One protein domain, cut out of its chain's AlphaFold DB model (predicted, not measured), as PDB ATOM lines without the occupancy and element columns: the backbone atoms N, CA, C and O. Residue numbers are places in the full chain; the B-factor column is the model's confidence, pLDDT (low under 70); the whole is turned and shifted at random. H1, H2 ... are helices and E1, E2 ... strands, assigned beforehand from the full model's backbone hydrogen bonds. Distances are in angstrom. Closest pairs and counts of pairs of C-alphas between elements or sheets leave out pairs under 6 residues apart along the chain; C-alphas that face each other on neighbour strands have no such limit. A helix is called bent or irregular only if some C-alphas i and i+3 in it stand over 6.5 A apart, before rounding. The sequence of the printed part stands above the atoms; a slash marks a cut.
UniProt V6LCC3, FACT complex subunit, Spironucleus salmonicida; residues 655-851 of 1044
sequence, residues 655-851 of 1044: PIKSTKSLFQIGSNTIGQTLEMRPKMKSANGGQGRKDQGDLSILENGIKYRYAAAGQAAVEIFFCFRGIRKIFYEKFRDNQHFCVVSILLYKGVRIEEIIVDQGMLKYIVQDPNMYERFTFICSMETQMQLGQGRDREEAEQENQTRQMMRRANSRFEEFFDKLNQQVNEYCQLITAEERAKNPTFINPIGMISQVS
ATOM      1  N   PRO A 655     168.093-119.231 142.076       84.31
ATOM      2  CA  PRO A 655     167.079-119.894 141.266       84.31
ATOM      3  C   PRO A 655     165.744-119.138 141.314       84.31
ATOM      4  O   PRO A 655     165.457-118.371 142.235       84.31
ATOM      5  N   ILE A 656     164.880-119.387 140.329       86.50
ATOM      6  CA  ILE A 656     163.516-118.847 140.326       86.50
ATOM      7  C   ILE A 656     162.734-119.403 141.521       86.50
ATOM      8  O   ILE A 656     162.621-120.620 141.665       86.50
ATOM      9  N   LYS A 657     162.143-118.519 142.338       84.62
ATOM     10  CA  LYS A 657     161.264-118.919 143.455       84.62
ATOM     11  C   LYS A 657     159.846-119.266 143.000       84.62
ATOM     12  O   LYS A 657     159.249-120.213 143.500       84.62
ATOM     13  N   SER A 658     159.321-118.531 142.020       81.75
ATOM     14  CA  SER A 658     157.962-118.703 141.502       81.75
ATOM     15  C   SER A 658     157.908-118.476 139.996       81.75
ATOM     16  O   SER A 658     158.469-117.516 139.473       81.75
ATOM     17  N   THR A 659     157.194-119.347 139.282       78.25
ATOM     18  CA  THR A 659     156.963-119.219 137.833       78.25
ATOM     19  C   THR A 659     155.771-118.319 137.500       78.25
ATOM     20  O   THR A 659     155.569-117.980 136.329       78.25
ATOM     21  N   LYS A 660     154.981-117.918 138.508       86.31
ATOM     22  CA  LYS A 660     153.802-117.066 138.333       86.31
ATOM     23  C   LYS A 660     154.238-115.626 138.054       86.31
ATOM     24  O   LYS A 660     154.848-114.984 138.902       86.31
ATOM     25  N   SER A 661     153.875-115.125 136.874       86.12
ATOM     26  CA  SER A 661     154.061-113.717 136.515       86.12
ATOM     27  C   SER A 661     153.119-112.832 137.331       86.12
ATOM     28  O   SER A 661     151.910-113.077 137.361       86.12
ATOM     29  N   LEU A 662     153.677-111.826 138.003       88.44
ATOM     30  CA  LEU A 662     152.926-110.798 138.726       88.44
ATOM     31  C   LEU A 662     152.394-109.734 137.764       88.44
ATOM     32  O   LEU A 662     151.268-109.263 137.906       88.44
ATOM     33  N   PHE A 663     153.207-109.378 136.771       91.62
ATOM     34  CA  PHE A 663     152.871-108.414 135.734       91.62
ATOM     35  C   PHE A 663     153.704-108.701 134.484       91.62
ATOM     36  O   PHE A 663     154.878-109.052 134.595       91.62
ATOM     37  N   GLN A 664     153.115-108.560 133.297       91.88
ATOM     38  CA  GLN A 664     153.770-108.877 132.028       91.88
ATOM     39  C   GLN A 664     153.540-107.767 131.009       91.88
ATOM     40  O   GLN A 664     152.421-107.284 130.842       91.88
ATOM     41  N   ILE A 665     154.602-107.419 130.290       92.50
ATOM     42  CA  ILE A 665     154.564-106.558 129.117       92.50
ATOM     43  C   ILE A 665     155.080-107.313 127.894       92.50
ATOM     44  O   ILE A 665     156.049-108.066 127.970       92.50
ATOM     45  N   GLY A 666     154.420-107.118 126.762       87.50
ATOM     46  CA  GLY A 666     154.705-107.851 125.538       87.50
ATOM     47  C   GLY A 666     153.909-107.327 124.353       87.50
ATOM     48  O   GLY A 666     153.286-106.261 124.430       87.50
ATOM     49  N   SER A 667     153.866-108.111 123.279       84.69
ATOM     50  CA  SER A 667     153.130-107.753 122.056       84.69
ATOM     51  C   SER A 667     151.649-107.472 122.314       84.69
ATOM     52  O   SER A 667     151.110-106.493 121.805       84.69
ATOM     53  N   ASN A 668     151.013-108.262 123.180       83.69
ATOM     54  CA  ASN A 668     149.588-108.133 123.491       83.69
ATOM     55  C   ASN A 668     149.240-106.868 124.293       83.69
ATOM     56  O   ASN A 668     148.105-106.404 124.234       83.69
ATOM     57  N   THR A 669     150.183-106.320 125.064       84.81
ATOM     58  CA  THR A 669     149.929-105.163 125.938       84.81
ATOM     59  C   THR A 669     150.435-103.856 125.339       84.81
ATOM     60  O   THR A 669     149.779-102.826 125.487       84.81
ATOM     61  N   ILE A 670     151.592-103.890 124.673       86.06
ATOM     62  CA  ILE A 670     152.251-102.717 124.082       86.06
ATOM     63  C   ILE A 670     151.847-102.533 122.608       86.06
ATOM     64  O   ILE A 670     151.940-101.427 122.079       86.06
ATOM     65  N   GLY A 671     151.380-103.593 121.939       81.31
ATOM     66  CA  GLY A 671     151.084-103.602 120.502       81.31
ATOM     67  C   GLY A 671     152.307-103.864 119.614       81.31
ATOM     68  O   GLY A 671     152.176-103.883 118.395       81.31
ATOM     69  N   GLN A 672     153.490-104.069 120.205       84.56
ATOM     70  CA  GLN A 672     154.745-104.384 119.518       84.56
ATOM     71  C   GLN A 672     155.611-105.339 120.345       84.56
ATOM     72  O   GLN A 672     155.450-105.457 121.560       84.56
ATOM     73  N   THR A 673     156.536-106.028 119.683       85.25
ATOM     74  CA  THR A 673     157.417-107.036 120.291       85.25
ATOM     75  C   THR A 673     158.683-106.420 120.886       85.25
ATOM     76  O   THR A 673     159.217-105.455 120.337       85.25
ATOM     77  N   LEU A 674     159.204-107.018 121.963       89.56
ATOM     78  CA  LEU A 674     160.484-106.627 122.560       89.56
ATOM     79  C   LEU A 674     161.637-107.453 121.982       89.56
ATOM     80  O   LEU A 674     161.702-108.666 122.189       89.56
ATOM     81  N   GLU A 675     162.578-106.784 121.321       88.19
ATOM     82  CA  GLU A 675     163.835-107.382 120.862       88.19
ATOM     83  C   GLU A 675     164.878-107.314 121.984       88.19
ATOM     84  O   GLU A 675     165.201-106.225 122.458       88.19
ATOM     85  N   MET A 676     165.439-108.455 122.389       89.50
ATOM     86  CA  MET A 676     166.547-108.496 123.346       89.50
ATOM     87  C   MET A 676     167.906-108.348 122.649       89.50
ATOM     88  O   MET A 676     168.147-108.882 121.565       89.50
ATOM     89  N   ARG A 677     168.830-107.656 123.317       87.88
ATOM     90  CA  ARG A 677     170.249-107.569 122.982       87.88
ATOM     91  C   ARG A 677     171.100-107.972 124.185       87.88
ATOM     92  O   ARG A 677     170.793-107.493 125.273       87.88
ATOM     93  N   PRO A 678     172.147-108.798 124.018       87.25
ATOM     94  CA  PRO A 678     172.644-109.398 122.768       87.25
ATOM     95  C   PRO A 678     171.608-110.281 122.053       87.25
ATOM     96  O   PRO A 678     170.747-110.884 122.690       87.25
ATOM     97  N   LYS A 679     171.669-110.311 120.714       84.44
ATOM     98  CA  LYS A 679     170.728-111.103 119.911       84.44
ATOM     99  C   LYS A 679     170.997-112.581 120.118       84.44
ATOM    100  O   LYS A 679     172.126-113.037 119.930       84.44
ATOM    101  N   MET A 680     169.949-113.331 120.421       80.12
ATOM    102  CA  MET A 680     170.039-114.781 120.466       80.12
ATOM    103  C   MET A 680     170.085-115.333 119.049       80.12
ATOM    104  O   MET A 680     169.290-114.963 118.188       80.12
ATOM    105  N   LYS A 681     171.032-116.229 118.794       79.38
ATOM    106  CA  LYS A 681     171.108-116.947 117.524       79.38
ATOM    107  C   LYS A 681     170.431-118.296 117.704       79.38
ATOM    108  O   LYS A 681     170.850-119.085 118.547       79.38
ATOM    109  N   SER A 682     169.403-118.565 116.908       75.75
ATOM    110  CA  SER A 682     168.792-119.893 116.858       75.75
ATOM    111  C   SER A 682     169.784-120.907 116.282       75.75
ATOM    112  O   SER A 682     170.426-120.640 115.262       75.75
ATOM    113  N   ALA A 683     169.882-122.085 116.903       74.56
ATOM    114  CA  ALA A 683     170.741-123.177 116.438       74.56
ATOM    115  C   ALA A 683     170.387-123.650 115.014       74.56
ATOM    116  O   ALA A 683     171.249-124.137 114.287       74.56
ATOM    117  N   ASN A 684     169.139-123.439 114.582       70.50
ATOM    118  CA  ASN A 684     168.644-123.883 113.277       70.50
ATOM    119  C   ASN A 684     168.924-122.889 112.133       70.50
ATOM    120  O   ASN A 684     168.364-123.037 111.051       70.50
ATOM    121  N   GLY A 685     169.762-121.867 112.342       58.53
ATOM    122  CA  GLY A 685     170.251-121.009 111.255       58.53
ATOM    123  C   GLY A 685     169.207-120.081 110.620       58.53
ATOM    124  O   GLY A 685     169.481-119.482 109.583       58.53
ATOM    125  N   GLY A 686     168.032-119.918 111.236       56.34
ATOM    126  CA  GLY A 686     167.005-118.975 110.791       56.34
ATOM    127  C   GLY A 686     167.412-117.521 111.045       56.34
ATOM    128  O   GLY A 686     166.905-116.887 111.964       56.34
ATOM    129  N   GLN A 687     168.333-116.981 110.247       46.69
ATOM    130  CA  GLN A 687     168.545-115.538 110.158       46.69
ATOM    131  C   GLN A 687     167.335-114.924 109.446       46.69
ATOM    132  O   GLN A 687     167.182-115.112 108.243       46.69
ATOM    133  N   GLY A 688     166.471-114.191 110.157       47.09
ATOM    134  CA  GLY A 688     165.581-113.253 109.461       47.09
ATOM    135  C   GLY A 688     164.237-112.890 110.083       47.09
ATOM    136  O   GLY A 688     163.575-112.022 109.523       47.09
ATOM    137  N   ARG A 689     163.792-113.479 111.200       56.78
ATOM    138  CA  ARG A 689     162.539-113.036 111.846       56.78
ATOM    139  C   ARG A 689     162.824-112.252 113.121       56.78
ATOM    140  O   ARG A 689     163.705-112.631 113.881       56.78
ATOM    141  N   LYS A 690     162.093-111.144 113.305       60.28
ATOM    142  CA  LYS A 690     162.170-110.299 114.502       60.28
ATOM    143  C   LYS A 690     161.900-111.152 115.732       60.28
ATOM    144  O   LYS A 690     160.878-111.838 115.791       60.28
ATOM    145  N   ASP A 691     162.828-111.090 116.675       67.25
ATOM    146  CA  ASP A 691     162.716-111.744 117.966       67.25
ATOM    147  C   ASP A 691     161.434-111.254 118.652       67.25
ATOM    148  O   ASP A 691     161.253-110.052 118.861       67.25
ATOM    149  N   GLN A 692     160.514-112.173 118.946       73.75
ATOM    150  CA  GLN A 692     159.340-111.855 119.747       73.75
ATOM    151  C   GLN A 692     159.646-112.228 121.185       73.75
ATOM    152  O   GLN A 692     159.960-113.384 121.472       73.75
ATOM    153  N   GLY A 693     159.538-111.266 122.091       84.88
ATOM    154  CA  GLY A 693     159.591-111.599 123.496       84.88
ATOM    155  C   GLY A 693     158.811-110.670 124.393       84.88
ATOM    156  O   GLY A 693     158.488-109.535 124.035       84.88
ATOM    157  N   ASP A 694     158.528-111.214 125.569       90.94
ATOM    158  CA  ASP A 694     157.741-110.587 126.617       90.94
ATOM    159  C   ASP A 694     158.579-110.506 127.894       90.94
ATOM    160  O   ASP A 694     159.284-111.458 128.244       90.94
ATOM    161  N   LEU A 695     158.473-109.393 128.616       93.88
ATOM    162  CA  LEU A 695     159.065-109.216 129.939       93.88
ATOM    163  C   LEU A 695     158.007-109.432 131.014       93.88
ATOM    164  O   LEU A 695     156.909-108.889 130.948       93.88
ATOM    165  N   SER A 696     158.344-110.221 132.024       93.88
ATOM    166  CA  SER A 696     157.485-110.555 133.156       93.88
ATOM    167  C   SER A 696     158.199-110.280 134.470       93.88
ATOM    168  O   SER A 696     159.374-110.608 134.618       93.88
ATOM    169  N   ILE A 697     157.483-109.723 135.439       94.19
ATOM    170  CA  ILE A 697     157.956-109.538 136.811       94.19
ATOM    171  C   ILE A 697     157.609-110.797 137.602       94.19
ATOM    172  O   ILE A 697     156.454-111.232 137.614       94.19
ATOM    173  N   LEU A 698     158.613-111.389 138.239       94.38
ATOM    174  CA  LEU A 698     158.482-112.516 139.157       94.38
ATOM    175  C   LEU A 698     158.764-112.060 140.593       94.38
ATOM    176  O   LEU A 698     159.131-110.916 140.842       94.38
ATOM    177  N   GLU A 699     158.620-112.987 141.536       91.25
ATOM    178  CA  GLU A 699     158.821-112.724 142.962       91.25
ATOM    179  C   GLU A 699     160.246-112.243 143.292       91.25
ATOM    180  O   GLU A 699     160.416-111.312 144.076       91.25
ATOM    181  N   ASN A 700     161.261-112.850 142.667       91.50
ATOM    182  CA  ASN A 700     162.677-112.580 142.930       91.50
ATOM    183  C   ASN A 700     163.476-112.105 141.706       91.50
ATOM    184  O   ASN A 700     164.709-112.124 141.719       91.50
ATOM    185  N   GLY A 701     162.805-111.696 140.628       92.62
ATOM    186  CA  GLY A 701     163.503-111.223 139.438       92.62
ATOM    187  C   GLY A 701     162.605-110.875 138.259       92.62
ATOM    188  O   GLY A 701     161.381-110.819 138.359       92.62
ATOM    189  N   ILE A 702     163.241-110.666 137.112       94.25
ATOM    190  CA  ILE A 702     162.606-110.371 135.827       94.25
ATOM    191  C   ILE A 702     162.818-111.566 134.907       94.25
ATOM    192  O   ILE A 702     163.928-112.076 134.779       94.25
ATOM    193  N   LYS A 703     161.760-112.001 134.230       94.44
ATOM    194  CA  LYS A 703     161.811-113.067 133.235       94.44
ATOM    195  C   LYS A 703     161.560-112.512 131.844       94.44
ATOM    196  O   LYS A 703     160.543-111.864 131.619       94.44
ATOM    197  N   TYR A 704     162.442-112.820 130.904       94.00
ATOM    198  CA  TYR A 704     162.216-112.602 129.483       94.00
ATOM    199  C   TYR A 704     161.861-113.926 128.812       94.00
ATOM    200  O   TYR A 704     162.582-114.914 128.941       94.00
ATOM    201  N   ARG A 705     160.739-113.960 128.097       91.31
ATOM    202  CA  ARG A 705     160.361-115.097 127.257       91.31
ATOM    203  C   ARG A 705     160.754-114.788 125.822       91.31
ATOM    204  O   ARG A 705     160.153-113.916 125.212       91.31
ATOM    205  N   TYR A 706     161.708-115.534 125.290       87.81
ATOM    206  CA  TYR A 706     162.120-115.499 123.895       87.81
ATOM    207  C   TYR A 706     161.329-116.528 123.084       87.81
ATOM    208  O   TYR A 706     161.421-117.728 123.336       87.81
ATOM    209  N   ALA A 707     160.564-116.078 122.095       81.25
ATOM    210  CA  ALA A 707     159.813-116.936 121.188       81.25
ATOM    211  C   ALA A 707     160.282-116.718 119.742       81.25
ATOM    212  O   ALA A 707     159.907-115.750 119.080       81.25
ATOM    213  N   ALA A 708     161.082-117.653 119.226       71.62
ATOM    214  CA  ALA A 708     161.353-117.736 117.796       71.62
ATOM    215  C   ALA A 708     160.191-118.455 117.092       71.62
ATOM    216  O   ALA A 708     159.700-119.482 117.562       71.62
ATOM    217  N   ALA A 709     159.742-117.922 115.951       65.31
ATOM    218  CA  ALA A 709     158.628-118.487 115.193       65.31
ATOM    219  C   ALA A 709     158.850-119.983 114.883       65.31
ATOM    220  O   ALA A 709     159.798-120.342 114.187       65.31
ATOM    221  N   GLY A 710     157.957-120.845 115.381       65.06
ATOM    222  CA  GLY A 710     158.014-122.296 115.164       65.06
ATOM    223  C   GLY A 710     158.982-123.067 116.071       65.06
ATOM    224  O   GLY A 710     159.159-124.266 115.866       65.06
ATOM    225  N   GLN A 711     159.598-122.424 117.069       71.25
ATOM    226  CA  GLN A 711     160.430-123.078 118.085       71.25
ATOM    227  C   GLN A 711     159.808-122.960 119.480       71.25
ATOM    228  O   GLN A 711     158.968-122.099 119.740       71.25
ATOM    229  N   ALA A 712     160.221-123.850 120.385       78.50
ATOM    230  CA  ALA A 712     159.837-123.766 121.787       78.50
ATOM    231  C   ALA A 712     160.406-122.477 122.408       78.50
ATOM    232  O   ALA A 712     161.543-122.094 122.126       78.50
ATOM    233  N   ALA A 713     159.605-121.806 123.237       84.50
ATOM    234  CA  ALA A 713     159.996-120.544 123.847       84.50
ATOM    235  C   ALA A 713     161.101-120.761 124.892       84.50
ATOM    236  O   ALA A 713     160.967-121.603 125.779       84.50
ATOM    237  N   VAL A 714     162.178-119.988 124.796       88.38
ATOM    238  CA  VAL A 714     163.281-119.988 125.759       88.38
ATOM    239  C   VAL A 714     162.968-118.955 126.832       88.38
ATOM    240  O   VAL A 714     162.687-117.801 126.522       88.38
ATOM    241  N   GLU A 715     163.027-119.344 128.100       91.00
ATOM    242  CA  GLU A 715     162.854-118.415 129.216       91.00
ATOM    243  C   GLU A 715     164.214-118.052 129.823       91.00
ATOM    244  O   GLU A 715     165.037-118.928 130.095       91.00
ATOM    245  N   ILE A 716     164.437-116.753 130.026       92.12
ATOM    246  CA  ILE A 716     165.656-116.162 130.586       92.12
ATOM    247  C   ILE A 716     165.290-115.416 131.860       92.12
ATOM    248  O   ILE A 716     164.312-114.669 131.868       92.12
ATOM    249  N   PHE A 717     166.071-115.592 132.919       93.88
ATOM    250  CA  PHE A 717     165.789-115.025 134.231       93.88
ATOM    251  C   PHE A 717     166.924-114.139 134.746       93.88
ATOM    252  O   PHE A 717     168.080-114.546 134.801       93.88
ATOM    253  N   PHE A 718     166.559-112.934 135.179       93.06
ATOM    254  CA  PHE A 718     167.433-111.962 135.823       93.06
ATOM    255  C   PHE A 718     166.995-111.791 137.278       93.06
ATOM    256  O   PHE A 718     165.965-111.176 137.550       93.06
ATOM    257  N   CYS A 719     167.764-112.336 138.218       90.88
ATOM    258  CA  CYS A 719     167.506-112.172 139.649       90.88
ATOM    259  C   CYS A 719     167.705-110.708 140.077       90.88
ATOM    260  O   CYS A 719     168.694-110.090 139.681       90.88
ATOM    261  N   PHE A 720     166.830-110.167 140.935       90.25
ATOM    262  CA  PHE A 720     166.971-108.796 141.450       90.25
ATOM    263  C   PHE A 720     168.321-108.560 142.129       90.25
ATOM    264  O   PHE A 720     168.962-107.547 141.875       90.25
ATOM    265  N   ARG A 721     168.806-109.522 142.918       86.81
ATOM    266  CA  ARG A 721     170.117-109.461 143.581       86.81
ATOM    267  C   ARG A 721     171.288-109.276 142.607       86.81
ATOM    268  O   ARG A 721     172.262-108.632 142.970       86.81
ATOM    269  N   GLY A 722     171.186-109.813 141.389       86.94
ATOM    270  CA  GLY A 722     172.225-109.697 140.359       86.94
ATOM    271  C   GLY A 722     172.139-108.421 139.514       86.94
ATOM    272  O   GLY A 722     173.061-108.131 138.751       86.94
ATOM    273  N   ILE A 723     171.050-107.654 139.630       88.75
ATOM    274  CA  ILE A 723     170.823-106.428 138.859       88.75
ATOM    275  C   ILE A 723     171.453-105.236 139.588       88.75
ATOM    276  O   ILE A 723     171.064-104.898 140.703       88.75
ATOM    277  N   ARG A 724     172.384-104.554 138.913       84.88
ATOM    278  CA  ARG A 724     173.002-103.299 139.365       84.88
ATOM    279  C   ARG A 724     172.077-102.109 139.116       84.88
ATOM    280  O   ARG A 724     171.786-101.347 140.033       84.88
ATOM    281  N   LYS A 725     171.621-101.930 137.870       86.88
ATOM    282  CA  LYS A 725     170.760-100.807 137.451       86.88
ATOM    283  C   LYS A 725     169.817-101.212 136.327       86.88
ATOM    284  O   LYS A 725     170.139-102.083 135.523       86.88
ATOM    285  N   ILE A 726     168.680-100.522 136.235       90.00
ATOM    286  CA  ILE A 726     167.765-100.642 135.098       90.00
ATOM    287  C   ILE A 726     167.559 -99.262 134.489       90.00
ATOM    288  O   ILE A 726     167.076 -98.350 135.152       90.00
ATOM    289  N   PHE A 727     167.920 -99.108 133.222       89.00
ATOM    290  CA  PHE A 727     167.722 -97.884 132.458       89.00
ATOM    291  C   PHE A 727     166.427 -97.973 131.665       89.00
ATOM    292  O   PHE A 727     166.158 -98.997 131.033       89.00
ATOM    293  N   TYR A 728     165.660 -96.890 131.667       89.81
ATOM    294  CA  TYR A 728     164.433 -96.765 130.895       89.81
ATOM    295  C   TYR A 728     164.458 -95.501 130.038       89.81
ATOM    296  O   TYR A 728     164.497 -94.377 130.544       89.81
ATOM    297  N   GLU A 729     164.387 -95.691 128.725       88.38
ATOM    298  CA  GLU A 729     164.181 -94.619 127.758       88.38
ATOM    299  C   GLU A 729     162.828 -94.802 127.076       88.38
ATOM    300  O   GLU A 729     162.643 -95.712 126.274       88.38
ATOM    301  N   LYS A 730     161.883 -93.927 127.431       89.88
ATOM    302  CA  LYS A 730     160.519 -93.905 126.893       89.88
ATOM    303  C   LYS A 730     160.467 -93.422 125.442       89.88
ATOM    304  O   LYS A 730     161.334 -92.658 125.015       89.88
ATOM    305  N   PHE A 731     159.390 -93.760 124.730       88.62
ATOM    306  CA  PHE A 731     159.102 -93.198 123.407       88.62
ATOM    307  C   PHE A 731     158.994 -91.670 123.467       88.62
ATOM    308  O   PHE A 731     158.401 -91.116 124.402       88.62
ATOM    309  N   ARG A 732     159.523 -90.994 122.443       82.81
ATOM    310  CA  ARG A 732     159.422 -89.537 122.249       82.81
ATOM    311  C   ARG A 732     159.006 -89.233 120.816       82.81
ATOM    312  O   ARG A 732     159.212 -90.057 119.934       82.81
ATOM    313  N   ASP A 733     158.510 -88.022 120.572       71.56
ATOM    314  CA  ASP A 733     158.035 -87.610 119.242       71.56
ATOM    315  C   ASP A 733     159.108 -87.706 118.143       71.56
ATOM    316  O   ASP A 733     158.769 -87.789 116.975       71.56
ATOM    317  N   ASN A 734     160.396 -87.718 118.499       71.00
ATOM    318  CA  ASN A 734     161.522 -87.875 117.575       71.00
ATOM    319  C   ASN A 734     162.262 -89.221 117.706       71.00
ATOM    320  O   ASN A 734     163.265 -89.442 117.027       71.00
ATOM    321  N   GLN A 735     161.819 -90.106 118.603       76.75
ATOM    322  CA  GLN A 735     162.436 -91.406 118.868       76.75
ATOM    323  C   GLN A 735     161.352 -92.480 118.918       76.75
ATOM    324  O   GLN A 735     160.647 -92.653 119.913       76.75
ATOM    325  N   HIS A 736     161.281 -93.257 117.841       82.38
ATOM    326  CA  HIS A 736     160.295 -94.320 117.652       82.38
ATOM    327  C   HIS A 736     160.679 -95.644 118.303       82.38
ATOM    328  O   HIS A 736     160.186 -96.704 117.924       82.38
ATOM    329  N   PHE A 737     161.576 -95.601 119.276       87.25
ATOM    330  CA  PHE A 737     161.968 -96.772 120.026       87.25
ATOM    331  C   PHE A 737     161.989 -96.449 121.515       87.25
ATOM    332  O   PHE A 737     162.310 -95.336 121.927       87.25
ATOM    333  N   CYS A 738     161.643 -97.451 122.305       89.06
ATOM    334  CA  CYS A 738     161.747 -97.463 123.749       89.06
ATOM    335  C   CYS A 738     162.797 -98.502 124.139       89.06
ATOM    336  O   CYS A 738     162.877 -99.572 123.527       89.06
ATOM    337  N   VAL A 739     163.604 -98.187 125.146       90.38
ATOM    338  CA  VAL A 739     164.715 -99.028 125.596       90.38
ATOM    339  C   VAL A 739     164.562 -99.328 127.078       90.38
ATOM    340  O   VAL A 739     164.446 -98.413 127.889       90.38
ATOM    341  N   VAL A 740     164.621-100.607 127.436       91.94
ATOM    342  CA  VAL A 740     164.795-101.072 128.815       91.94
ATOM    343  C   VAL A 740     166.130-101.797 128.888       91.94
ATOM    344  O   VAL A 740     166.292-102.832 128.254       91.94
ATOM    345  N   SER A 741     167.106-101.276 129.623       92.00
ATOM    346  CA  SER A 741     168.428-101.899 129.742       92.00
ATOM    347  C   SER A 741     168.707-102.327 131.170       92.00
ATOM    348  O   SER A 741     168.763-101.489 132.060       92.00
ATOM    349  N   ILE A 742     168.956-103.613 131.375       92.25
ATOM    350  CA  ILE A 742     169.389-104.199 132.638       92.25
ATOM    351  C   ILE A 742     170.919-104.263 132.635       92.25
ATOM    352  O   ILE A 742     171.517-104.857 131.738       92.25
ATOM    353  N   LEU A 743     171.539-103.628 133.624       88.50
ATOM    354  CA  LEU A 743     172.963-103.724 133.932       88.50
ATOM    355  C   LEU A 743     173.129-104.643 135.144       88.50
ATOM    356  O   LEU A 743     172.456-104.444 136.155       88.50
ATOM    357  N   LEU A 744     174.008-105.631 135.040       88.25
ATOM    358  CA  LEU A 744     174.290-106.622 136.076       88.25
ATOM    359  C   LEU A 744     175.552-106.253 136.859       88.25
ATOM    360  O   LEU A 744     176.402-105.516 136.366       88.25
ATOM    361  N   TYR A 745     175.674-106.777 138.078       81.69
ATOM    362  CA  TYR A 745     176.899-106.638 138.877       81.69
ATOM    363  C   TYR A 745     178.046-107.530 138.390       81.69
ATOM    364  O   TYR A 745     179.205-107.212 138.631       81.69
ATOM    365  N   LYS A 746     177.721-108.646 137.728       83.50
ATOM    366  CA  LYS A 746     178.680-109.596 137.161       83.50
ATOM    367  C   LYS A 746     178.278-109.928 135.730       83.50
ATOM    368  O   LYS A 746     177.093-110.130 135.454       83.50
ATOM    369  N   GLY A 747     179.262-110.022 134.839       84.88
ATOM    370  CA  GLY A 747     179.059-110.562 133.501       84.88
ATOM    371  C   GLY A 747     178.607-112.019 133.559       84.88
ATOM    372  O   GLY A 747     179.250-112.849 134.198       84.88
ATOM    373  N   VAL A 748     177.505-112.335 132.885       86.94
ATOM    374  CA  VAL A 748     176.944-113.692 132.830       86.94
ATOM    375  C   VAL A 748     176.911-114.192 131.397       86.94
ATOM    376  O   VAL A 748     176.758-113.416 130.447       86.94
ATOM    377  N   ARG A 749     177.030-115.505 131.219       86.62
ATOM    378  CA  ARG A 749     176.754-116.124 129.918       86.62
ATOM    379  C   ARG A 749     175.255-116.333 129.770       86.62
ATOM    380  O   ARG A 749     174.563-116.637 130.736       86.62
ATOM    381  N   ILE A 750     174.749-116.247 128.539       87.19
ATOM    382  CA  ILE A 750     173.317-116.470 128.260       87.19
ATOM    383  C   ILE A 750     172.871-117.856 128.759       87.19
ATOM    384  O   ILE A 750     171.771-118.001 129.276       87.19
ATOM    385  N   GLU A 751     173.737-118.868 128.668       86.38
ATOM    386  CA  GLU A 751     173.451-120.234 129.127       86.38
ATOM    387  C   GLU A 751     173.253-120.379 130.645       86.38
ATOM    388  O   GLU A 751     172.536-121.278 131.086       86.38
ATOM    389  N   GLU A 752     173.830-119.479 131.442       86.19
ATOM    390  CA  GLU A 752     173.736-119.502 132.909       86.19
ATOM    391  C   GLU A 752     172.408-118.931 133.416       86.19
ATOM    392  O   GLU A 752     171.963-119.270 134.509       86.19
ATOM    393  N   ILE A 753     171.769-118.080 132.612       89.38
ATOM    394  CA  ILE A 753     170.522-117.382 132.955       89.38
ATOM    395  C   ILE A 753     169.287-117.991 132.279       89.38
ATOM    396  O   ILE A 753     168.171-117.502 132.467       89.38
ATOM    397  N   ILE A 754     169.460-119.060 131.495       89.81
ATOM    398  CA  ILE A 754     168.347-119.824 130.926       89.81
ATOM    399  C   ILE A 754     167.729-120.714 132.003       89.81
ATOM    400  O   ILE A 754     168.413-121.471 132.689       89.81
ATOM    401  N   VAL A 755     166.402-120.647 132.098       87.62
ATOM    402  CA  VAL A 755     165.620-121.358 133.117       87.62
ATOM    403  C   VAL A 755     165.627-122.869 132.894       87.62
ATOM    404  O   VAL A 755     165.850-123.632 133.829       87.62
ATOM    405  N   ASP A 756     165.387-123.307 131.655       86.19
ATOM    406  CA  ASP A 756     165.387-124.721 131.280       86.19
ATOM    407  C   ASP A 756     166.635-125.054 130.458       86.19
ATOM    408  O   ASP A 756     166.730-124.740 129.269       86.19
ATOM    409  N   GLN A 757     167.588-125.734 131.089       85.44
ATOM    410  CA  GLN A 757     168.839-126.172 130.464       85.44
ATOM    411  C   GLN A 757     168.603-127.084 129.242       85.44
ATOM    412  O   GLN A 757     169.417-127.109 128.316       85.44
ATOM    413  N   GLY A 758     167.459-127.778 129.163       83.94
ATOM    414  CA  GLY A 758     167.061-128.562 127.991       83.94
ATOM    415  C   GLY A 758     166.815-127.723 126.732       83.94
ATOM    416  O   GLY A 758     166.822-128.263 125.619       83.94
ATOM    417  N   MET A 759     166.645-126.406 126.887       83.88
ATOM    418  CA  MET A 759     166.421-125.458 125.795       83.88
ATOM    419  C   MET A 759     167.713-124.961 125.142       83.88
ATOM    420  O   MET A 759     167.651-124.404 124.044       83.88
ATOM    421  N   LEU A 760     168.884-125.229 125.733       83.44
ATOM    422  CA  LEU A 760     170.183-124.854 125.158       83.44
ATOM    423  C   LEU A 760     170.394-125.410 123.746       83.44
ATOM    424  O   LEU A 760     171.016-124.761 122.917       83.44
ATOM    425  N   LYS A 761     169.808-126.569 123.430       83.50
ATOM    426  CA  LYS A 761     169.875-127.178 122.089       83.50
ATOM    427  C   LYS A 761     169.264-126.314 120.976       83.50
ATOM    428  O   LYS A 761     169.540-126.560 119.807       83.50
ATOM    429  N   TYR A 762     168.419-125.340 121.320       79.19
ATOM    430  CA  TYR A 762     167.774-124.442 120.361       79.19
ATOM    431  C   TYR A 762     168.547-123.137 120.144       79.19
ATOM    432  O   TYR A 762     168.169-122.341 119.282       79.19
ATOM    433  N   ILE A 763     169.634-122.914 120.885       80.19
ATOM    434  CA  ILE A 763     170.379-121.655 120.906       80.19
ATOM    435  C   ILE A 763     171.836-121.949 120.573       80.19
ATOM    436  O   ILE A 763     172.420-122.924 121.039       80.19
ATOM    437  N   VAL A 764     172.450-121.093 119.765       81.62
ATOM    438  CA  VAL A 764     173.899-121.131 119.571       81.62
ATOM    439  C   VAL A 764     174.554-120.591 120.835       81.62
ATOM    440  O   VAL A 764     174.367-119.424 121.176       81.62
ATOM    441  N   GLN A 765     175.326-121.437 121.514       78.06
ATOM    442  CA  GLN A 765     176.123-121.030 122.667       78.06
ATOM    443  C   GLN A 765     177.106-119.931 122.258       78.06
ATOM    444  O   GLN A 765     177.940-120.123 121.369       78.06
ATOM    445  N   ASP A 766     176.983-118.775 122.903       75.56
ATOM    446  CA  ASP A 766     177.917-117.668 122.752       75.56
ATOM    447  C   ASP A 766     178.925-117.724 123.912       75.56
ATOM    448  O   ASP A 766     178.503-117.718 125.071       75.56
ATOM    449  N   PRO A 767     180.243-117.814 123.640       73.25
ATOM    450  CA  PRO A 767     181.256-117.834 124.693       73.25
ATOM    451  C   PRO A 767     181.438-116.476 125.388       73.25
ATOM    452  O   PRO A 767     182.186-116.399 126.361       73.25
ATOM    453  N   ASN A 768     180.826-115.403 124.879       77.56
ATOM    454  CA  ASN A 768     180.960-114.071 125.452       77.56
ATOM    455  C   ASN A 768     180.177-113.941 126.766       77.56
ATOM    456  O   ASN A 768     179.066-114.454 126.912       77.56
ATOM    457  N   MET A 769     180.757-113.201 127.708       82.06
ATOM    458  CA  MET A 769     180.068-112.764 128.919       82.06
ATOM    459  C   MET A 769     179.401-111.416 128.674       82.06
ATOM    460  O   MET A 769     179.956-110.552 127.992       82.06
ATOM    461  N   TYR A 770     178.208-111.248 129.233       86.56
ATOM    462  CA  TYR A 770     177.409-110.042 129.087       86.56
ATOM    463  C   TYR A 770     177.075-109.469 130.456       86.56
ATOM    464  O   TYR A 770     176.433-110.114 131.279       86.56
ATOM    465  N   GLU A 771     177.470-108.224 130.678       87.12
ATOM    466  CA  GLU A 771     177.069-107.440 131.854       87.12
ATOM    467  C   GLU A 771     175.770-106.674 131.602       87.12
ATOM    468  O   GLU A 771     175.140-106.168 132.527       87.12
ATOM    469  N   ARG A 772     175.358-106.565 130.334       89.00
ATOM    470  CA  ARG A 772     174.224-105.751 129.913       89.00
ATOM    471  C   ARG A 772     173.289-106.515 128.997       89.00
ATOM    472  O   ARG A 772     173.712-107.068 127.984       89.00
ATOM    473  N   PHE A 773     172.005-106.426 129.323       92.12
ATOM    474  CA  PHE A 773     170.906-106.922 128.509       92.12
ATOM    475  C   PHE A 773     169.939-105.784 128.217       92.12
ATOM    476  O   PHE A 773     169.510-105.080 129.127       92.12
ATOM    477  N   THR A 774     169.589-105.582 126.955       91.69
ATOM    478  CA  THR A 774     168.745-104.461 126.546       91.69
ATOM    479  C   THR A 774     167.571-104.924 125.707       91.69
ATOM    480  O   THR A 774     167.748-105.581 124.690       91.69
ATOM    481  N   PHE A 775     166.374-104.526 126.107       92.00
ATOM    482  CA  PHE A 775     165.113-104.805 125.441       92.00
ATOM    483  C   PHE A 775     164.662-103.555 124.694       92.00
ATOM    484  O   PHE A 775     164.495-102.491 125.289       92.00
ATOM    485  N   ILE A 776     164.493-103.678 123.383       90.31
ATOM    486  CA  ILE A 776     164.108-102.582 122.500       90.31
ATOM    487  C   ILE A 776     162.699-102.848 121.985       90.31
ATOM    488  O   ILE A 776     162.444-103.873 121.356       90.31
ATOM    489  N   CYS A 777     161.799-101.898 122.210       90.44
ATOM    490  CA  CYS A 777     160.499-101.844 121.555       90.44
ATOM    491  C   CYS A 777     160.573-100.795 120.448       90.44
ATOM    492  O   CYS A 777     160.745 -99.620 120.756       90.44
ATOM    493  N   SER A 778     160.441-101.179 119.181       88.19
ATOM    494  CA  SER A 778     160.450-100.232 118.057       88.19
ATOM    495  C   SER A 778     159.062-100.133 117.438       88.19
ATOM    496  O   SER A 778     158.478-101.145 117.064       88.19
ATOM    497  N   MET A 779     158.553 -98.914 117.299       83.38
ATOM    498  CA  MET A 779     157.371 -98.602 116.501       83.38
ATOM    499  C   MET A 779     157.888 -98.266 115.102       83.38
ATOM    500  O   MET A 779     158.385 -97.170 114.870       83.38
ATOM    501  N   GLU A 780     157.903 -99.232 114.185       64.81
ATOM    502  CA  GLU A 780     158.353 -98.962 112.817       64.81
ATOM    503  C   GLU A 780     157.414 -97.971 112.137       64.81
ATOM    504  O   GLU A 780     156.301 -98.314 111.754       64.81
ATOM    505  N   THR A 781     157.893 -96.753 111.937       54.41
ATOM    506  CA  THR A 781     157.328 -95.841 110.950       54.41
ATOM    507  C   THR A 781     158.458 -95.411 110.035       54.41
ATOM    508  O   THR A 781     159.432 -94.805 110.476       54.41
ATOM    509  N   GLN A 782     158.335 -95.719 108.744       50.47
ATOM    510  CA  GLN A 782     159.180 -95.121 107.703       50.47
ATOM    511  C   GLN A 782     158.868 -93.623 107.497       50.47
ATOM    512  O   GLN A 782     159.508 -92.965 106.685       50.47
ATOM    513  N   MET A 783     157.896 -93.089 108.236       51.16
ATOM    514  CA  MET A 783     157.415 -91.719 108.145       51.16
ATOM    515  C   MET A 783     158.190 -90.801 109.087       51.16
ATOM    516  O   MET A 783     158.328 -91.094 110.277       51.16
ATOM    517  N   GLN A 784     158.677 -89.682 108.554       54.16
ATOM    518  CA  GLN A 784     159.218 -88.585 109.353       54.16
ATOM    519  C   GLN A 784     158.041 -87.744 109.869       54.16
ATOM    520  O   GLN A 784     157.286 -87.208 109.065       54.16
ATOM    521  N   LEU A 785     157.865 -87.633 111.193       53.47
ATOM    522  CA  LEU A 785     156.813 -86.777 111.761       53.47
ATOM    523  C   LEU A 785     157.012 -85.317 111.336       53.47
ATOM    524  O   LEU A 785     158.131 -84.801 111.398       53.47
ATOM    525  N   GLY A 786     155.919 -84.638 110.986       54.47
ATOM    526  CA  GLY A 786     155.903 -83.191 110.756       54.47
ATOM    527  C   GLY A 786     156.148 -82.722 109.318       54.47
ATOM    528  O   GLY A 786     156.291 -81.517 109.117       54.47
ATOM    529  N   GLN A 787     156.179 -83.620 108.325       53.50
ATOM    530  CA  GLN A 787     156.201 -83.240 106.898       53.50
ATOM    531  C   GLN A 787     154.940 -83.618 106.118       53.50
ATOM    532  O   GLN A 787     154.831 -83.253 104.946       53.50
ATOM    533  N   GLY A 788     153.972 -84.262 106.774       51.84
ATOM    534  CA  GLY A 788     152.714 -84.629 106.152       51.84
ATOM    535  C   GLY A 788     151.917 -83.421 105.700       51.84
ATOM    536  O   GLY A 788     151.218 -82.790 106.490       51.84
ATOM    537  N   ARG A 789     152.024 -83.096 104.409       59.09
ATOM    538  CA  ARG A 789     151.127 -82.143 103.742       59.09
ATOM    539  C   ARG A 789     149.747 -82.764 103.514       59.09
ATOM    540  O   ARG A 789     148.767 -82.031 103.414       59.09
ATOM    541  N   ASP A 790     149.676 -84.095 103.519       78.69
ATOM    542  CA  ASP A 790     148.458 -84.856 103.286       78.69
ATOM    543  C   ASP A 790     147.763 -85.237 104.598       78.69
ATOM    544  O   ASP A 790     148.373 -85.663 105.581       78.69
ATOM    545  N   ARG A 791     146.434 -85.104 104.603       81.19
ATOM    546  CA  ARG A 791     145.576 -85.395 105.761       81.19
ATOM    547  C   ARG A 791     145.736 -86.830 106.275       81.19
ATOM    548  O   ARG A 791     145.721 -87.041 107.485       81.19
ATOM    549  N   GLU A 792     145.903 -87.797 105.376       83.38
ATOM    550  CA  GLU A 792     146.115 -89.204 105.737       83.38
ATOM    551  C   GLU A 792     147.434 -89.402 106.496       83.38
ATOM    552  O   GLU A 792     147.489 -90.161 107.464       83.38
ATOM    553  N   GLU A 793     148.474 -88.655 106.119       81.38
ATOM    554  CA  GLU A 793     149.783 -88.698 106.762       81.38
ATOM    555  C   GLU A 793     149.709 -88.165 108.202       81.38
ATOM    556  O   GLU A 793     150.204 -88.795 109.140       81.38
ATOM    557  N   ALA A 794     148.991 -87.056 108.401       80.62
ATOM    558  CA  ALA A 794     148.746 -86.479 109.721       80.62
ATOM    559  C   ALA A 794     147.893 -87.395 110.624       80.62
ATOM    560  O   ALA A 794     148.111 -87.463 111.839       80.62
ATOM    561  N   GLU A 795     146.921 -88.118 110.059       84.69
ATOM    562  CA  GLU A 795     146.123 -89.103 110.798       84.69
ATOM    563  C   GLU A 795     146.979 -90.309 111.227       84.69
ATOM    564  O   GLU A 795     146.919 -90.711 112.394       84.69
ATOM    565  N   GLN A 796     147.840 -90.832 110.346       82.31
ATOM    566  CA  GLN A 796     148.793 -91.907 110.672       82.31
ATOM    567  C   GLN A 796     149.828 -91.474 111.724       82.31
ATOM    568  O   GLN A 796     150.123 -92.222 112.666       82.31
ATOM    569  N   GLU A 797     150.337 -90.244 111.628       82.19
ATOM    570  CA  GLU A 797     151.236 -89.642 112.616       82.19
ATOM    571  C   GLU A 797     150.577 -89.575 114.004       82.19
ATOM    572  O   GLU A 797     151.153 -90.004 115.012       82.19
ATOM    573  N   ASN A 798     149.333 -89.095 114.068       84.75
ATOM    574  CA  ASN A 798     148.575 -89.002 115.316       84.75
ATOM    575  C   ASN A 798     148.253 -90.377 115.916       84.75
ATOM    576  O   ASN A 798     148.352 -90.545 117.137       84.75
ATOM    577  N   GLN A 799     147.913 -91.372 115.090       85.69
ATOM    578  CA  GLN A 799     147.729 -92.755 115.546       85.69
ATOM    579  C   GLN A 799     149.022 -93.313 116.145       85.69
ATOM    580  O   GLN A 799     149.000 -93.877 117.242       85.69
ATOM    581  N   THR A 800     150.159 -93.084 115.487       84.31
ATOM    582  CA  THR A 800     151.477 -93.512 115.973       84.31
ATOM    583  C   THR A 800     151.808 -92.865 117.321       84.31
ATOM    584  O   THR A 800     152.165 -93.564 118.272       84.31
ATOM    585  N   ARG A 801     151.603 -91.547 117.465       85.62
ATOM    586  CA  ARG A 801     151.779 -90.841 118.750       85.62
ATOM    587  C   ARG A 801     150.877 -91.400 119.848       85.62
ATOM    588  O   ARG A 801     151.315 -91.540 120.991       85.62
ATOM    589  N   GLN A 802     149.625 -91.739 119.536       89.00
ATOM    590  CA  GLN A 802     148.725 -92.366 120.508       89.00
ATOM    591  C   GLN A 802     149.211 -93.756 120.928       89.00
ATOM    592  O   GLN A 802     149.178 -94.063 122.122       89.00
ATOM    593  N   MET A 803     149.696 -94.579 119.992       88.25
ATOM    594  CA  MET A 803     150.286 -95.884 120.315       88.25
ATOM    595  C   MET A 803     151.514 -95.730 121.216       88.25
ATOM    596  O   MET A 803     151.598 -96.406 122.238       88.25
ATOM    597  N   MET A 804     152.409 -94.783 120.918       90.12
ATOM    598  CA  MET A 804     153.572 -94.479 121.763       90.12
ATOM    599  C   MET A 804     153.174 -94.030 123.173       90.12
ATOM    600  O   MET A 804     153.765 -94.485 124.150       90.12
ATOM    601  N   ARG A 805     152.155 -93.170 123.310       90.62
ATOM    602  CA  ARG A 805     151.649 -92.730 124.624       90.62
ATOM    603  C   ARG A 805     151.061 -93.890 125.426       90.62
ATOM    604  O   ARG A 805     151.348 -94.008 126.614       90.62
ATOM    605  N   ARG A 806     150.281 -94.766 124.782       91.69
ATOM    606  CA  ARG A 806     149.741 -95.982 125.414       91.69
ATOM    607  C   ARG A 806     150.860 -96.931 125.839       91.69
ATOM    608  O   ARG A 806     150.836 -97.421 126.963       91.69
ATOM    609  N   ALA A 807     151.850 -97.142 124.976       91.19
ATOM    610  CA  ALA A 807     153.020 -97.958 125.273       91.19
ATOM    611  C   ALA A 807     153.807 -97.404 126.469       91.19
ATOM    612  O   ALA A 807     154.071 -98.145 127.411       91.19
ATOM    613  N   ASN A 808     154.106 -96.099 126.481       92.12
ATOM    614  CA  ASN A 808     154.777 -95.432 127.601       92.12
ATOM    615  C   ASN A 808     154.018 -95.623 128.918       92.12
ATOM    616  O   ASN A 808     154.636 -95.991 129.908       92.12
ATOM    617  N   SER A 809     152.691 -95.456 128.917       93.00
ATOM    618  CA  SER A 809     151.865 -95.675 130.114       93.00
ATOM    619  C   SER A 809     151.947 -97.119 130.627       93.00
ATOM    620  O   SER A 809     151.994 -97.333 131.834       93.00
ATOM    621  N   ARG A 810     152.029 -98.115 129.733       93.12
ATOM    622  CA  ARG A 810     152.218 -99.525 130.118       93.12
ATOM    623  C   ARG A 810     153.608 -99.822 130.663       93.12
ATOM    624  O   ARG A 810     153.736-100.630 131.576       93.12
ATOM    625  N   PHE A 811     154.644 -99.197 130.111       92.56
ATOM    626  CA  PHE A 811     155.991 -99.301 130.667       92.56
ATOM    627  C   PHE A 811     156.089 -98.610 132.030       92.56
ATOM    628  O   PHE A 811     156.691 -99.168 132.936       92.56
ATOM    629  N   GLU A 812     155.479 -97.440 132.206       91.56
ATOM    630  CA  GLU A 812     155.417 -96.754 133.503       91.56
ATOM    631  C   GLU A 812     154.703 -97.629 134.550       91.56
ATOM    632  O   GLU A 812     155.273 -97.885 135.606       91.56
ATOM    633  N   GLU A 813     153.557 -98.233 134.205       93.44
ATOM    634  CA  GLU A 813     152.870 -99.219 135.058       93.44
ATOM    635  C   GLU A 813     153.767-100.428 135.394       93.44
ATOM    636  O   GLU A 813     153.809-100.880 136.541       93.44
ATOM    637  N   PHE A 814     154.525-100.940 134.414       92.62
ATOM    638  CA  PHE A 814     155.504-102.009 134.631       92.62
ATOM    639  C   PHE A 814     156.571-101.602 135.652       92.62
ATOM    640  O   PHE A 814     156.863-102.376 136.561       92.62
ATOM    641  N   PHE A 815     157.150-100.405 135.528       91.00
ATOM    642  CA  PHE A 815     158.194 -99.937 136.440       91.00
ATOM    643  C   PHE A 815     157.665 -99.640 137.842       91.00
ATOM    644  O   PHE A 815     158.348 -99.962 138.811       91.00
ATOM    645  N   ASP A 816     156.442 -99.133 137.978       90.81
ATOM    646  CA  ASP A 816     155.803 -98.953 139.286       90.81
ATOM    647  C   ASP A 816     155.632-100.296 140.007       90.81
ATOM    648  O   ASP A 816     155.992-100.440 141.179       90.81
ATOM    649  N   LYS A 817     155.153-101.321 139.287       92.06
ATOM    650  CA  LYS A 817     155.032-102.691 139.815       92.06
ATOM    651  C   LYS A 817     156.385-103.330 140.102       92.06
ATOM    652  O   LYS A 817     156.518-104.039 141.096       92.06
ATOM    653  N   LEU A 818     157.386-103.062 139.270       91.19
ATOM    654  CA  LEU A 818     158.749-103.537 139.475       91.19
ATOM    655  C   LEU A 818     159.353-102.937 140.742       91.19
ATOM    656  O   LEU A 818     159.867-103.681 141.568       91.19
ATOM    657  N   ASN A 819     159.243-101.624 140.925       89.25
ATOM    658  CA  ASN A 819     159.746-100.929 142.108       89.25
ATOM    659  C   ASN A 819     159.044-101.422 143.380       89.25
ATOM    660  O   ASN A 819     159.702-101.650 144.393       89.25
ATOM    661  N   GLN A 820     157.725-101.646 143.326       89.81
ATOM    662  CA  GLN A 820     156.986-102.258 144.431       89.81
ATOM    663  C   GLN A 820     157.548-103.647 144.769       89.81
ATOM    664  O   GLN A 820     157.898-103.901 145.920       89.81
ATOM    665  N   GLN A 821     157.696-104.518 143.768       90.88
ATOM    666  CA  GLN A 821     158.168-105.886 143.980       90.88
ATOM    667  C   GLN A 821     159.620-105.943 144.463       90.88
ATOM    668  O   GLN A 821     159.952-106.738 145.340       90.88
ATOM    669  N   VAL A 822     160.489-105.087 143.923       88.25
ATOM    670  CA  VAL A 822     161.872-104.947 144.387       88.25
ATOM    671  C   VAL A 822     161.882-104.528 145.851       88.25
ATOM    672  O   VAL A 822     162.604-105.133 146.633       88.25
ATOM    673  N   ASN A 823     161.060-103.557 146.260       86.69
ATOM    674  CA  ASN A 823     160.976-103.130 147.659       86.69
ATOM    675  C   ASN A 823     160.490-104.250 148.592       86.69
ATOM    676  O   ASN A 823     161.036-104.406 149.684       86.69
ATOM    677  N   GLU A 824     159.510-105.046 148.168       89.00
ATOM    678  CA  GLU A 824     159.044-106.215 148.924       89.00
ATOM    679  C   GLU A 824     160.161-107.267 149.056       89.00
ATOM    680  O   GLU A 824     160.485-107.703 150.163       89.00
ATOM    681  N   TYR A 825     160.840-107.599 147.954       87.75
ATOM    682  CA  TYR A 825     161.980-108.520 147.944       87.75
ATOM    683  C   TYR A 825     163.148-108.020 148.812       87.75
ATOM    684  O   TYR A 825     163.699-108.781 149.607       87.75
ATOM    685  N   CYS A 826     163.485-106.730 148.726       83.00
ATOM    686  CA  CYS A 826     164.475-106.054 149.567       83.00
ATOM    687  C   CYS A 826     164.194-106.269 151.055       83.00
ATOM    688  O   CYS A 826     165.109-106.580 151.815       83.00
ATOM    689  N   GLN A 827     162.946-106.062 151.481       85.25
ATOM    690  CA  GLN A 827     162.551-106.188 152.884       85.25
ATOM    691  C   GLN A 827     162.686-107.633 153.368       85.25
ATOM    692  O   GLN A 827     163.260-107.859 154.434       85.25
ATOM    693  N   LEU A 828     162.228-108.596 152.561       86.00
ATOM    694  CA  LEU A 828     162.328-110.025 152.864       86.00
ATOM    695  C   LEU A 828     163.785-110.470 153.002       86.00
ATOM    696  O   LEU A 828     164.175-111.001 154.038       86.00
ATOM    697  N   ILE A 829     164.617-110.171 152.003       83.12
ATOM    698  CA  ILE A 829     166.036-110.537 152.022       83.12
ATOM    699  C   ILE A 829     166.781-109.853 153.155       83.12
ATOM    700  O   ILE A 829     167.596-110.483 153.819       83.12
ATOM    701  N   THR A 830     166.519-108.571 153.398       81.38
ATOM    702  CA  THR A 830     167.190-107.859 154.490       81.38
ATOM    703  C   THR A 830     166.848-108.490 155.833       81.38
ATOM    704  O   THR A 830     167.723-108.583 156.686       81.38
ATOM    705  N   ALA A 831     165.606-108.937 156.037       83.56
ATOM    706  CA  ALA A 831     165.214-109.643 157.252       83.56
ATOM    707  C   ALA A 831     165.903-111.015 157.368       83.56
ATOM    708  O   ALA A 831     166.453-111.329 158.424       83.56
ATOM    709  N   GLU A 832     165.925-111.800 156.287       84.00
ATOM    710  CA  GLU A 832     166.577-113.117 156.239       84.00
ATOM    711  C   GLU A 832     168.093-113.028 156.464       84.00
ATOM    712  O   GLU A 832     168.652-113.761 157.282       84.00
ATOM    713  N   GLU A 833     168.770-112.113 155.772       81.44
ATOM    714  CA  GLU A 833     170.220-111.956 155.862       81.44
ATOM    715  C   GLU A 833     170.644-111.248 157.146       81.44
ATOM    716  O   GLU A 833     171.669-111.620 157.703       81.44
ATOM    717  N   ARG A 834     169.849-110.325 157.710       78.31
ATOM    718  CA  ARG A 834     170.130-109.796 159.061       78.31
ATOM    719  C   ARG A 834     169.982-110.848 160.150       78.31
ATOM    720  O   ARG A 834     170.709-110.782 161.139       78.31
ATOM    721  N   ALA A 835     169.076-111.812 159.981       82.12
ATOM    722  CA  ALA A 835     168.962-112.933 160.908       82.12
ATOM    723  C   ALA A 835     170.217-113.824 160.883       82.12
ATOM    724  O   ALA A 835     170.607-114.351 161.922       82.12
ATOM    725  N   LYS A 836     170.873-113.961 159.721       85.06
ATOM    726  CA  LYS A 836     172.152-114.682 159.583       85.06
ATOM    727  C   LYS A 836     173.357-113.828 159.985       85.06
ATOM    728  O   LYS A 836     174.296-114.339 160.589       85.06
ATOM    729  N   ASN A 837     173.342-112.546 159.635       76.31
ATOM    730  CA  ASN A 837     174.437-111.607 159.822       76.31
ATOM    731  C   ASN A 837     173.911-110.199 160.188       76.31
ATOM    732  O   ASN A 837     173.504-109.439 159.305       76.31
ATOM    733  N   PRO A 838     173.962-109.804 161.475       73.94
ATOM    734  CA  PRO A 838     173.405-108.537 161.957       73.94
ATOM    735  C   PRO A 838     173.981-107.282 161.287       73.94
ATOM    736  O   PRO A 838     173.332-106.238 161.292       73.94
ATOM    737  N   THR A 839     175.184-107.365 160.705       70.69
ATOM    738  CA  THR A 839     175.851-106.245 160.024       70.69
ATOM    739  C   THR A 839     175.497-106.137 158.538       70.69
ATOM    740  O   THR A 839     176.085-105.316 157.837       70.69
ATOM    741  N   PHE A 840     174.567-106.952 158.023       67.69
ATOM    742  CA  PHE A 840     174.131-106.873 156.628       67.69
ATOM    743  C   PHE A 840     173.401-105.545 156.354       67.69
ATOM    744  O   PHE A 840     172.309-105.272 156.874       67.69
ATOM    745  N   ILE A 841     174.022-104.713 155.518       66.06
ATOM    746  CA  ILE A 841     173.441-103.481 154.983       66.06
ATOM    747  C   ILE A 841     172.744-103.846 153.676       66.06
ATOM    748  O   ILE A 841     173.361-104.461 152.816       66.06
ATOM    749  N   ASN A 842     171.470-103.474 153.534       64.44
ATOM    750  CA  ASN A 842     170.678-103.775 152.346       64.44
ATOM    751  C   ASN A 842     171.236-103.039 151.109       64.44
ATOM    752  O   ASN A 842     171.096-101.816 151.041       64.44
ATOM    753  N   PRO A 843     171.803-103.745 150.114       59.97
ATOM    754  CA  PRO A 843     172.304-103.118 148.891       59.97
ATOM    755  C   PRO A 843     171.206-102.928 147.830       59.97
ATOM    756  O   PRO A 843     171.399-102.221 146.847       59.97
ATOM    757  N   ILE A 844     170.046-103.577 147.987       56.72
ATOM    758  CA  ILE A 844     169.039-103.734 146.924       56.72
ATOM    759  C   ILE A 844     168.163-102.472 146.782       56.72
ATOM    760  O   ILE A 844     167.498-102.284 145.766       56.72
ATOM    761  N   GLY A 845     168.291-101.501 147.698       52.47
ATOM    762  CA  GLY A 845     167.770-100.135 147.512       52.47
ATOM    763  C   GLY A 845     168.332 -99.400 146.278       52.47
ATOM    764  O   GLY A 845     167.949 -98.264 146.014       52.47
ATOM    765  N   MET A 846     169.239-100.032 145.522       51.84
ATOM    766  CA  MET A 846     169.925 -99.480 144.358       51.84
ATOM    767  C   MET A 846     169.358 -99.879 142.991       51.84
ATOM    768  O   MET A 846     169.825 -99.294 142.007       51.84
ATOM    769  N   ILE A 847     168.360-100.773 142.878       59.31
ATOM    770  CA  ILE A 847     167.653-100.991 141.595       59.31
ATOM    771  C   ILE A 847     166.712 -99.803 141.355       59.31
ATOM    772  O   ILE A 847     165.494 -99.890 141.436       59.31
ATOM    773  N   SER A 848     167.305 -98.642 141.110       59.81
ATOM    774  CA  SER A 848     166.605 -97.432 140.722       59.81
ATOM    775  C   SER A 848     166.394 -97.473 139.219       59.81
ATOM    776  O   SER A 848     167.353 -97.678 138.466       59.81
ATOM    777  N   GLN A 849     165.165 -97.228 138.778       67.50
ATOM    778  CA  GLN A 849     164.905 -96.894 137.388       67.50
ATOM    779  C   GLN A 849     165.679 -95.620 137.035       67.50
ATOM    780  O   GLN A 849     165.392 -94.533 137.533       67.50
ATOM    781  N   VAL A 850     166.666 -95.762 136.161       70.44
ATOM    782  CA  VAL A 850     167.456 -94.650 135.651       70.44
ATOM    783  C   VAL A 850     166.743 -94.105 134.423       70.44
ATOM    784  O   VAL A 850     166.730 -94.724 133.356       70.44
ATOM    785  N   SER A 851     166.111 -92.950 134.597       75.81
ATOM    786  CA  SER A 851     165.407 -92.249 133.528       75.81
ATOM    787  C   SER A 851     166.230 -91.069 133.030       75.81
ATOM    788  O   SER A 851     166.952 -90.407 133.780       75.81
TER     789      SER A 851
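Overview. This is residues 655 to 851 of the 1044 residues of the protein "FACT complex subunit" of Spironucleus salmonicida (UniProt V6LCC3). Two small sheets stand partly face to face with their strands crossed, a sandwich, and one very long helix, H3, runs over one open side of it, packing on both sheets with the stretch 804 to 825 and reaching past them at both ends. H3 makes the longest axis of the model, the short helix H1 touches it with H3's residues 806 to 810 alone and only grazes the four-stranded sheet, and H2 lies apart from H3. The printed part has 197 residues with three named helices and nine named strands, in the order E1, H1, E2, E3, E4, E5, E6, E7, H2, E8, H3, E9, and its class is mixed, helices and strands. One sheet runs E2, E8, E7, E6, E9 and is mixed; the other runs E1, E3, E4, E5 and is antiparallel throughout. The whole is compact, with a radius of gyration of the C-alphas of 18.8 A, yet elongated, spanning 68 by 38 by 27 A.

Along the chain. Begin with the five-stranded sheet: E2 is residues 674 to 677, E8 is 770 to 778 and 22.5 A long, E7 is 737 to 748 and 26.0 A, E6 is 723 to 729 and 17.5 A, and E9 is 849 to 851. E7 bends by 100 degrees at residue 745. The other sheet holds E1, residues 663 to 665, E3, 692 to 697, E4, 701 to 707 and 19.5 A long, and E5, 714 to 719. Find C-alpha 663, where E1 begins, at (152.871, -108.414, 135.734). H1 is residues 667 to 670 and H2 is 757 to 762; H2 is irregular, but only just, with C-alphas 758 and 761 6.7 A apart. Find C-alpha 791 at (145.576, -85.395, 105.761); from there H3 runs 66.8 A to C-alpha 836 at (172.152, -114.682, 159.583).

Arrangement. In the twisted five-stranded sheet, look first at the antiparallel neighbours E8 and E7, with N 742 and O 773 2.7 A apart, within hydrogen-bond range. E6 and E7 form a hairpin, with N 727 and O 741 at 2.8 A. The edge strand E2 is antiparallel to E8, N 677 to O 774 being 2.7 A. The other edge strand, E9, is parallel to E6, N 850 to O 726 being 2.8 A. E8, H3 and E9 make a split strand-helix-strand unit, two strands running the same way with E7 and E6 between them, and its crossover is right-handed. In the facing sheet, E3, E4 and E5 form a meander, each strand the antiparallel neighbour of the one before; N 696 and O 703 are 2.8 A apart, as are N 704 and O 716. E1 is antiparallel to E3, with N 665 and O 695 at 2.8 A. The facing parts of the sandwich are 11.1 A centre to centre, their strands at 63 degrees. H3 makes two layers with each sheet, a helix on one face: its height is 8.8 A over the five-stranded sheet, where it lies over E7 and E6, along the strands, at 13 degrees to E7 on the local plane. Its height over the other sheet is 9.0 A, over E1 and slantwise to it, at 36 degrees on the local plane. H1 touches H3 at residues 806 to 810 alone, the closest C-alphas being those of Ile 670 and Ala 807, 5.0 A. H1 and H2 each only graze the four-stranded sheet, and H2 and H3 are apart. Every O i to N i+4 pair of H3 is within hydrogen-bond range; H2 has 0 of 2, but 2 of 3 O i to N i+3 pairs, and H1 is too short for an i+4 pair.

Size, cuts and confidence. The two C-alphas farthest apart are those of Asp 790 and Pro 838, 68.0 A. The printed part has no cut. The links E2 to E3, E8 to H3 and H3 to E9 are long. The mean pLDDT of the printed part is 81.7; look for values under 70 at residues 685 to 691, 709 to 710, 780 to 789 and 840 to 849.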